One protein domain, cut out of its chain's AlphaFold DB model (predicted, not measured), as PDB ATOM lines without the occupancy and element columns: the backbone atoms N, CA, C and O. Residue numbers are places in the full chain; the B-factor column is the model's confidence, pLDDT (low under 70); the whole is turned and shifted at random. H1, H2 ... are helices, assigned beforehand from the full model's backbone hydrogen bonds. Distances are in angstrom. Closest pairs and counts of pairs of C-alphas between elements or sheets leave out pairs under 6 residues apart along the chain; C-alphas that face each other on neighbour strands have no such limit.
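What this domain is: This is residues 4 to 76 of the 76 residues of a protein of Candidatus Taylorbacteria bacterium RIFCSPLOWO2_12_FULL_44_15c (UniProt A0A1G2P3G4). A long helical hairpin, with H2 and the shorter H1 side by side, ends in a wide open loop, of which residues 34 to 43 stick out beyond the helices. The printed part has 73 residues with two named helices, H1 then H2, and no named strand; the class is all helix. It is an extended rod, with a radius of gyration of the C-alphas of 17.7 A and spans of 58 by 24 by 17 A.

How they stand to each other: H2, residues 51 to 75, touches H1, residues 7 to 24; their closest C-alphas, those of Thr 59 and Ala 21, are 6.6 A apart. The two form a helical hairpin, running opposite ways at a shallow tilt of 24 degrees. In H1 and H2 every O i to N i+4 pair is within hydrogen-bond range.

Where its parts are: H2 measures 36.7 A from C-alpha 51 at (-41.797, 8.765, 28.141) to C-alpha 75 at (-51.222, 13.973, 63.269). H1 measures 25.8 A and begins with C-alpha 7 at (-42.877, 6.587, 59.799).

The domain as a whole: The C-alphas farthest apart, those of Ala 4 and Asn 40, are 57.7 A apart. The printed part has no cut. The link from H1 to H2, residues 25 to 50, is long. The model's pLDDT is under 70 at residue 4, residues 25 to 52 and residue 76.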
ATOM      1  N   ALA A   4     -45.176   4.503  64.933       64.94
ATOM      2  CA  ALA A   4     -44.732   5.892  65.030       64.94
ATOM      3  C   ALA A   4     -43.212   6.071  64.844       64.94
ATOM      4  O   ALA A   4     -42.775   7.070  64.284       64.94
ATOM      5  N   SER A   5     -42.381   5.098  65.244       72.50
ATOM      6  CA  SER A   5     -40.921   5.195  65.069       72.50
ATOM      7  C   SER A   5     -40.448   4.813  63.665       72.50
ATOM      8  O   SER A   5     -39.319   5.127  63.298       72.50
ATOM      9  N   LEU A   6     -41.285   4.131  62.877       73.44
ATOM     10  CA  LEU A   6     -40.962   3.703  61.511       73.44
ATOM     11  C   LEU A   6     -41.353   4.744  60.454       73.44
ATOM     12  O   LEU A   6     -40.687   4.831  59.420       73.44
ATOM     13  N   LEU A   7     -42.391   5.548  60.716       73.38
ATOM     14  CA  LEU A   7     -42.877   6.587  59.799       73.38
ATOM     15  C   LEU A   7     -41.773   7.548  59.307       73.38
ATOM     16  O   LEU A   7     -41.669   7.736  58.092       73.38
ATOM     17  N   PRO A   8     -40.898   8.098  60.176       79.56
ATOM     18  CA  PRO A   8     -39.877   9.057  59.752       79.56
ATOM     19  C   PRO A   8     -38.862   8.460  58.772       79.56
ATOM     20  O   PRO A   8     -38.475   9.111  57.802       79.56
ATOM     21  N   TYR A   9     -38.459   7.201  58.975       82.56
ATOM     22  CA  TYR A   9     -37.514   6.517  58.085       82.56
ATOM     23  C   TYR A   9     -38.105   6.299  56.688       82.56
ATOM     24  O   TYR A   9     -37.426   6.527  55.685       82.56
ATOM     25  N   ILE A  10     -39.383   5.916  56.614       79.81
ATOM     26  CA  ILE A  10     -40.107   5.750  55.346       79.81
ATOM     27  C   ILE A  10     -40.255   7.101  54.638       79.81
ATOM     28  O   ILE A  10     -40.068   7.192  53.426       79.81
ATOM     29  N   GLN A  11     -40.533   8.166  55.388       78.19
ATOM     30  CA  GLN A  11     -40.688   9.508  54.840       78.19
ATOM     31  C   GLN A  11     -39.365  10.063  54.288       78.19
ATOM     32  O   GLN A  11     -39.341  10.611  53.188       78.19
ATOM     33  N   ILE A  12     -38.240   9.851  54.979       83.81
ATOM     34  CA  ILE A  12     -36.913  10.226  54.466       83.81
ATOM     35  C   ILE A  12     -36.638   9.497  53.144       83.81
ATOM     36  O   ILE A  12     -36.287  10.138  52.151       83.81
ATOM     37  N   PHE A  13     -36.868   8.183  53.100       86.19
ATOM     38  CA  PHE A  13     -36.663   7.377  51.897       86.19
ATOM     39  C   PHE A  13     -37.532   7.842  50.717       86.19
ATOM     40  O   PHE A  13     -37.022   8.047  49.614       86.19
ATOM     41  N   LEU A  14     -38.827   8.080  50.954       78.12
ATOM     42  CA  LEU A  14     -39.738   8.599  49.935       78.12
ATOM     43  C   LEU A  14     -39.302   9.976  49.423       78.12
ATOM     44  O   LEU A  14     -39.371  10.214  48.219       78.12
ATOM     45  N   SER A  15     -38.809  10.860  50.298       80.00
ATOM     46  CA  SER A  15     -38.348  12.195  49.897       80.00
ATOM     47  C   SER A  15     -37.149  12.132  48.948       80.00
ATOM     48  O   SER A  15     -37.116  12.853  47.954       80.00
ATOM     49  N   ILE A  16     -36.201  11.221  49.198       87.75
ATOM     50  CA  ILE A  16     -35.003  11.045  48.368       87.75
ATOM     51  C   ILE A  16     -35.397  10.560  46.971       87.75
ATOM     52  O   ILE A  16     -34.933  11.115  45.974       87.75
ATOM     53  N   ILE A  17     -36.290   9.568  46.890       81.88
ATOM     54  CA  ILE A  17     -36.816   9.074  45.609       81.88
ATOM     55  C   ILE A  17     -37.526  10.196  44.859       81.88
ATOM     56  O   ILE A  17     -37.357  10.331  43.648       81.88
ATOM     57  N   LEU A  18     -38.295  11.015  45.572       80.44
ATOM     58  CA  LEU A  18     -39.055  12.095  44.969       80.44
ATOM     59  C   LEU A  18     -38.156  13.194  44.412       80.44
ATOM     60  O   LEU A  18     -38.363  13.638  43.287       80.44
ATOM     61  N   ILE A  19     -37.123  13.586  45.159       81.88
ATOM     62  CA  ILE A  19     -36.109  14.538  44.697       81.88
ATOM     63  C   ILE A  19     -35.414  13.987  43.450       81.88
ATOM     64  O   ILE A  19     -35.340  14.680  42.438       81.88
ATOM     65  N   GLY A  20     -34.967  12.727  43.483       82.25
ATOM     66  CA  GLY A  20     -34.334  12.081  42.332       82.25
ATOM     67  C   GLY A  20     -35.246  12.039  41.104       82.25
ATOM     68  O   GLY A  20     -34.821  12.386  40.002       82.25
ATOM     69  N   ALA A  21     -36.520  11.693  41.298       77.19
ATOM     70  CA  ALA A  21     -37.516  11.687  40.237       77.19
ATOM     71  C   ALA A  21     -37.724  13.092  39.653       77.19
ATOM     72  O   ALA A  21     -37.692  13.245  38.432       77.19
ATOM     73  N   VAL A  22     -37.905  14.116  40.496       77.50
ATOM     74  CA  VAL A  22     -38.117  15.512  40.072       77.50
ATOM     75  C   VAL A  22     -36.916  16.049  39.294       77.50
ATOM     76  O   VAL A  22     -37.103  16.712  38.275       77.50
ATOM     77  N   LEU A  23     -35.690  15.738  39.723       78.56
ATOM     78  CA  LEU A  23     -34.477  16.126  39.000       78.56
ATOM     79  C   LEU A  23     -34.406  15.463  37.617       78.56
ATOM     80  O   LEU A  23     -34.111  16.140  36.636       78.56
ATOM     81  N   LEU A  24     -34.755  14.176  37.515       75.44
ATOM     82  CA  LEU A  24     -34.823  13.453  36.239       75.44
ATOM     83  C   LEU A  24     -35.915  14.011  35.299       75.44
ATOM     84  O   LEU A  24     -35.818  13.876  34.082       75.44
ATOM     85  N   GLN A  25     -36.955  14.645  35.848       68.94
ATOM     86  CA  GLN A  25     -38.038  15.284  35.087       68.94
ATOM     87  C   GLN A  25     -37.736  16.691  34.587       68.94
ATOM     88  O   GLN A  25     -38.577  17.250  33.875       68.94
ATOM     89  N   GLN A  26     -36.596  17.293  34.945       62.81
ATOM     90  CA  GLN A  26     -36.215  18.598  34.411       62.81
ATOM     91  C   GLN A  26     -35.844  18.474  32.925       62.81
ATOM     92  O   GLN A  26     -34.680  18.460  32.541       62.81
ATOM     93  N   THR A  27     -36.857  18.401  32.061       58.97
ATOM     94  CA  THR A  27     -36.715  18.609  30.620       58.97
ATOM     95  C   THR A  27     -36.126  20.010  30.417       58.97
ATOM     96  O   THR A  27     -36.665  20.978  30.956       58.97
ATOM     97  N   GLY A  28     -35.014  20.113  29.678       54.97
ATOM     98  CA  GLY A  28     -34.076  21.251  29.586       54.97
ATOM     99  C   GLY A  28     -34.599  22.629  29.135       54.97
ATOM    100  O   GLY A  28     -33.815  23.463  28.688       54.97
ATOM    101  N   ALA A  29     -35.892  22.913  29.270       53.47
ATOM    102  CA  ALA A  29     -36.503  24.207  28.986       53.47
ATOM    103  C   ALA A  29     -36.220  25.281  30.060       53.47
ATOM    104  O   ALA A  29     -36.415  26.460  29.791       53.47
ATOM    105  N   GLY A  30     -35.754  24.907  31.260       57.12
ATOM    106  CA  GLY A  30     -35.600  25.846  32.384       57.12
ATOM    107  C   GLY A  30     -34.409  26.809  32.292       57.12
ATOM    108  O   GLY A  30     -34.456  27.881  32.884       57.12
ATOM    109  N   ALA A  31     -33.360  26.455  31.540       53.47
ATOM    110  CA  ALA A  31     -32.166  27.294  31.379       53.47
ATOM    111  C   ALA A  31     -31.774  27.493  29.905       53.47
ATOM    112  O   ALA A  31     -31.463  28.607  29.507       53.47
ATOM    113  N   GLY A  32     -31.860  26.461  29.054       54.62
ATOM    114  CA  GLY A  32     -31.478  26.560  27.636       54.62
ATOM    115  C   GLY A  32     -32.421  27.404  26.767       54.62
ATOM    116  O   GLY A  32     -31.986  27.954  25.761       54.62
ATOM    117  N   GLY A  33     -33.692  27.555  27.165       57.50
ATOM    118  CA  GLY A  33     -34.669  28.394  26.455       57.50
ATOM    119  C   GLY A  33     -34.509  29.897  26.716       57.50
ATOM    120  O   GLY A  33     -34.865  30.704  25.867       57.50
ATOM    121  N   ALA A  34     -33.926  30.282  27.857       58.62
ATOM    122  CA  ALA A  34     -33.744  31.686  28.237       58.62
ATOM    123  C   ALA A  34     -32.523  32.350  27.569       58.62
ATOM    124  O   ALA A  34     -32.440  33.575  27.525       58.62
ATOM    125  N   PHE A  35     -31.582  31.558  27.040       65.88
ATOM    126  CA  PHE A  35     -30.298  32.039  26.515       65.88
ATOM    127  C   PHE A  35     -30.156  31.969  24.979       65.88
ATOM    128  O   PHE A  35     -29.050  32.166  24.483       65.88
ATOM    129  N   GLY A  36     -31.219  31.708  24.199       61.16
ATOM    130  CA  GLY A  36     -31.029  31.395  22.770       61.16
ATOM    131  C   GLY A  36     -32.176  31.601  21.776       61.16
ATOM    132  O   GLY A  36     -32.062  31.091  20.665       61.16
ATOM    133  N   GLU A  37     -33.245  32.342  22.085       56.19
ATOM    134  CA  GLU A  37     -34.275  32.690  21.084       56.19
ATOM    135  C   GLU A  37     -33.866  33.937  20.271       56.19
ATOM    136  O   GLU A  37     -34.466  34.999  20.368       56.19
ATOM    137  N   ASN A  38     -32.786  33.830  19.489       56.41
ATOM    138  CA  ASN A  38     -32.385  34.844  18.495       56.41
ATOM    139  C   ASN A  38     -32.111  34.244  17.103       56.41
ATOM    140  O   ASN A  38     -31.402  34.841  16.296       56.41
ATOM    141  N   ALA A  39     -32.673  33.076  16.782       54.12
ATOM    142  CA  ALA A  39     -32.732  32.590  15.403       54.12
ATOM    143  C   ALA A  39     -33.842  31.539  15.237       54.12
ATOM    144  O   ALA A  39     -33.762  30.453  15.797       54.12
ATOM    145  N   ASN A  40     -34.828  31.848  14.392       48.66
ATOM    146  CA  ASN A  40     -35.878  30.961  13.872       48.66
ATOM    147  C   ASN A  40     -37.072  30.612  14.784       48.66
ATOM    148  O   ASN A  40     -37.130  29.595  15.471       48.66
ATOM    149  N   TRP A  41     -38.119  31.410  14.578       56.72
ATOM    150  CA  TRP A  41     -39.537  31.280  14.942       56.72
ATOM    151  C   TRP A  41     -40.257  30.000  14.438       56.72
ATOM    152  O   TRP A  41     -41.430  30.051  14.075       56.72
ATOM    153  N   SER A  42     -39.595  28.839  14.355       52.56
ATOM    154  CA  SER A  42     -40.204  27.622  13.779       52.56
ATOM    155  C   SER A  42     -39.978  26.320  14.563       52.56
ATOM    156  O   SER A  42     -40.639  25.330  14.260       52.56
ATOM    157  N   SER A  43     -39.137  26.286  15.606       52.69
ATOM    158  CA  SER A  43     -38.782  25.026  16.294       52.69
ATOM    159  C   SER A  43     -39.192  24.918  17.772       52.69
ATOM    160  O   SER A  43     -38.754  23.992  18.450       52.69
ATOM    161  N   ALA A  44     -40.040  25.811  18.292       54.16
ATOM    162  CA  ALA A  44     -40.394  25.850  19.722       54.16
ATOM    163  C   ALA A  44     -41.534  24.899  20.150       54.16
ATOM    164  O   ALA A  44     -41.919  24.877  21.317       54.16
ATOM    165  N   PHE A  45     -42.077  24.078  19.247       52.06
ATOM    166  CA  PHE A  45     -43.114  23.100  19.589       52.06
ATOM    167  C   PHE A  45     -42.524  21.698  19.728       52.06
ATOM    168  O   PHE A  45     -42.838  20.793  18.955       52.06
ATOM    169  N   HIS A  46     -41.681  21.489  20.745       53.91
ATOM    170  CA  HIS A  46     -41.382  20.128  21.182       53.91
ATOM    171  C   HIS A  46     -42.616  19.584  21.912       53.91
ATOM    172  O   HIS A  46     -42.832  19.808  23.102       53.91
ATOM    173  N   THR A  47     -43.499  18.928  21.161       54.16
ATOM    174  CA  THR A  47     -44.652  18.236  21.733       54.16
ATOM    175  C   THR A  47     -44.128  17.072  22.577       54.16
ATOM    176  O   THR A  47     -43.484  16.159  22.060       54.16
ATOM    177  N   ARG A  48     -44.327  17.131  23.899       56.12
ATOM    178  CA  ARG A  48     -43.871  16.089  24.832       56.12
ATOM    179  C   ARG A  48     -44.529  14.757  24.453       56.12
ATOM    180  O   ARG A  48     -45.713  14.553  24.724       56.12
ATOM    181  N   ARG A  49     -43.794  13.851  23.801       66.38
ATOM    182  CA  ARG A  49     -44.296  12.531  23.381       66.38
ATOM    183  C   ARG A  49     -43.745  11.417  24.264       66.38
ATOM    184  O   ARG A  49     -42.545  11.306  24.475       66.38
ATOM    185  N   GLY A  50     -44.648  10.549  24.720       66.31
ATOM    186  CA  GLY A  50     -44.313   9.256  25.318       66.31
ATOM    187  C   GLY A  50     -43.740   9.348  26.732       66.31
ATOM    188  O   GLY A  50     -44.471   9.618  27.683       66.31
ATOM    189  N   ALA A  51     -42.444   9.073  26.865       63.84
ATOM    190  CA  ALA A  51     -41.797   8.765  28.141       63.84
ATOM    191  C   ALA A  51     -41.792   9.938  29.136       63.84
ATOM    192  O   ALA A  51     -42.065   9.733  30.318       63.84
ATOM    193  N   GLU A  52     -41.569  11.172  28.670       65.19
ATOM    194  CA  GLU A  52     -41.548  12.355  29.544       65.19
ATOM    195  C   GLU A  52     -42.912  12.636  30.189       65.19
ATOM    196  O   GLU A  52     -42.988  13.016  31.356       65.19
ATOM    197  N   LYS A  53     -44.012  12.416  29.453       70.00
ATOM    198  CA  LYS A  53     -45.370  12.614  29.980       70.00
ATOM    199  C   LYS A  53     -45.703  11.567  31.043       70.00
ATOM    200  O   LYS A  53     -46.303  11.901  32.060       70.00
ATOM    201  N   THR A  54     -45.293  10.318  30.826       75.00
ATOM    202  CA  THR A  54     -45.501   9.231  31.789       75.00
ATOM    203  C   THR A  54     -44.698   9.459  33.068       75.00
ATOM    204  O   THR A  54     -45.270   9.375  34.151       75.00
ATOM    205  N   LEU A  55     -43.413   9.820  32.967       74.62
ATOM    206  CA  LEU A  55     -42.569  10.132  34.133       74.62
ATOM    207  C   LEU A  55     -43.119  11.304  34.957       74.62
ATOM    208  O   LEU A  55     -43.107  11.258  36.190       74.62
ATOM    209  N   PHE A  56     -43.656  12.321  34.279       76.38
ATOM    210  CA  PHE A  56     -44.295  13.464  34.922       76.38
ATOM    211  C   PHE A  56     -45.561  13.072  35.695       76.38
ATOM    212  O   PHE A  56     -45.715  13.424  36.862       76.38
ATOM    213  N   ILE A  57     -46.445  12.276  35.084       80.88
ATOM    214  CA  ILE A  57     -47.667  11.789  35.744       80.88
ATOM    215  C   ILE A  57     -47.324  10.907  36.948       80.88
ATOM    216  O   ILE A  57     -47.897  11.093  38.019       80.88
ATOM    217  N   VAL A  58     -46.373   9.979  36.796       81.94
ATOM    218  CA  VAL A  58     -45.941   9.092  37.888       81.94
ATOM    219  C   VAL A  58     -45.443   9.907  39.074       81.94
ATOM    220  O   VAL A  58     -45.822   9.632  40.207       81.94
ATOM    221  N   THR A  59     -44.673  10.961  38.830       82.31
ATOM    222  CA  THR A  59     -44.117  11.755  39.930       82.31
ATOM    223  C   THR A  59     -45.136  12.655  40.587       82.31
ATOM    224  O   THR A  59     -45.078  12.822  41.801       82.31
ATOM    225  N   ILE A  60     -46.111  13.175  39.840       82.31
ATOM    226  CA  ILE A  60     -47.259  13.856  40.446       82.31
ATOM    227  C   ILE A  60     -47.978  12.906  41.408       82.31
ATOM    228  O   ILE A  60     -48.264  13.285  42.541       82.31
ATOM    229  N   ILE A  61     -48.222  11.659  40.996       87.00
ATOM    230  CA  ILE A  61     -48.875  10.656  41.849       87.00
ATOM    231  C   ILE A  61     -48.020  10.369  43.093       87.00
ATOM    232  O   ILE A  61     -48.533  10.408  44.212       87.00
ATOM    233  N   THR A  62     -46.714  10.144  42.928       80.19
ATOM    234  CA  THR A  62     -45.792   9.914  44.050       80.19
ATOM    235  C   THR A  62     -45.718  11.120  44.993       80.19
ATOM    236  O   THR A  62     -45.674  10.937  46.207       80.19
ATOM    237  N   ALA A  63     -45.775  12.349  44.470       81.06
ATOM    238  CA  ALA A  63     -45.782  13.581  45.260       81.06
ATOM    239  C   ALA A  63     -47.044  13.731  46.096       81.06
ATOM    240  O   ALA A  63     -46.949  14.056  47.277       81.06
ATOM    241  N   ILE A  64     -48.208  13.427  45.528       89.06
ATOM    242  CA  ILE A  64     -49.465  13.441  46.276       89.06
ATOM    243  C   ILE A  64     -49.407  12.429  47.426       89.06
ATOM    244  O   ILE A  64     -49.723  12.778  48.561       89.06
ATOM    245  N   ILE A  65     -48.940  11.204  47.167       84.62
ATOM    246  CA  ILE A  65     -48.803  10.164  48.201       84.62
ATOM    247  C   ILE A  65     -47.818  10.601  49.294       84.62
ATOM    248  O   ILE A  65     -48.102  10.431  50.478       84.62
ATOM    249  N   PHE A  66     -46.687  11.201  48.916       82.94
ATOM    250  CA  PHE A  66     -45.698  11.704  49.867       82.94
ATOM    251  C   PHE A  66     -46.269  12.799  50.772       82.94
ATOM    252  O   PHE A  66     -46.105  12.741  51.989       82.94
ATOM    253  N   VAL A  67     -46.983  13.769  50.196       84.62
ATOM    254  CA  VAL A  67     -47.613  14.859  50.949       84.62
ATOM    255  C   VAL A  67     -48.679  14.315  51.901       84.62
ATOM    256  O   VAL A  67     -48.683  14.677  53.073       84.62
ATOM    257  N   LEU A  68     -49.540  13.400  51.445       86.81
ATOM    258  CA  LEU A  68     -50.539  12.758  52.306       86.81
ATOM    259  C   LEU A  68     -49.887  11.985  53.460       86.81
ATOM    260  O   LEU A  68     -50.317  12.112  54.604       86.81
ATOM    261  N   SER A  69     -48.813  11.242  53.180       77.12
ATOM    262  CA  SER A  69     -48.031  10.554  54.210       77.12
ATOM    263  C   SER A  69     -47.409  11.533  55.210       77.12
ATOM    264  O   SER A  69     -47.372  11.238  56.402       77.12
ATOM    265  N   ALA A  70     -46.941  12.696  54.750       80.25
ATOM    266  CA  ALA A  70     -46.377  13.731  55.609       80.25
ATOM    267  C   ALA A  70     -47.430  14.355  56.535       80.25
ATOM    268  O   ALA A  70     -47.158  14.557  57.715       80.25
ATOM    269  N   PHE A  71     -48.640  14.609  56.030       84.62
ATOM    270  CA  PHE A  71     -49.753  15.094  56.850       84.62
ATOM    271  C   PHE A  71     -50.181  14.077  57.911       84.62
ATOM    272  O   PHE A  71     -50.442  14.456  59.048       84.62
ATOM    273  N   ILE A  72     -50.209  12.787  57.571       81.94
ATOM    274  CA  ILE A  72     -50.507  11.718  58.534       81.94
ATOM    275  C   ILE A  72     -49.430  11.653  59.624       81.94
ATOM    276  O   ILE A  72     -49.768  11.530  60.797       81.94
ATOM    277  N   SER A  73     -48.154  11.813  59.258       78.12
ATOM    278  CA  SER A  73     -47.045  11.869  60.221       78.12
ATOM    279  C   SER A  73     -47.075  13.087  61.146       78.12
ATOM    280  O   SER A  73     -46.361  13.089  62.140       78.12
ATOM    281  N   LEU A  74     -47.812  14.144  60.799       76.56
ATOM    282  CA  LEU A  74     -47.979  15.319  61.658       76.56
ATOM    283  C   LEU A  74     -49.075  15.095  62.717       76.56
ATOM    284  O   LEU A  74     -49.071  15.752  63.753       76.56
ATOM    285  N   ILE A  75     -50.047  14.227  62.421       76.62
ATOM    286  CA  ILE A  75     -51.222  13.973  63.269       76.62
ATOM    287  C   ILE A  75     -50.965  12.833  64.268       76.62
ATOM    288  O   ILE A  75     -51.546  12.844  65.353       76.62
ATOM    289  N   ILE A  76     -50.137  11.854  63.886       69.56
ATOM    290  CA  ILE A  76     -49.665  10.741  64.732       69.56
ATOM    291  C   ILE A  76     -48.434  11.184  65.518       69.56
ATOM    292  O   ILE A  76     -48.377  10.870  66.726       69.56
TER     293      ILE A  76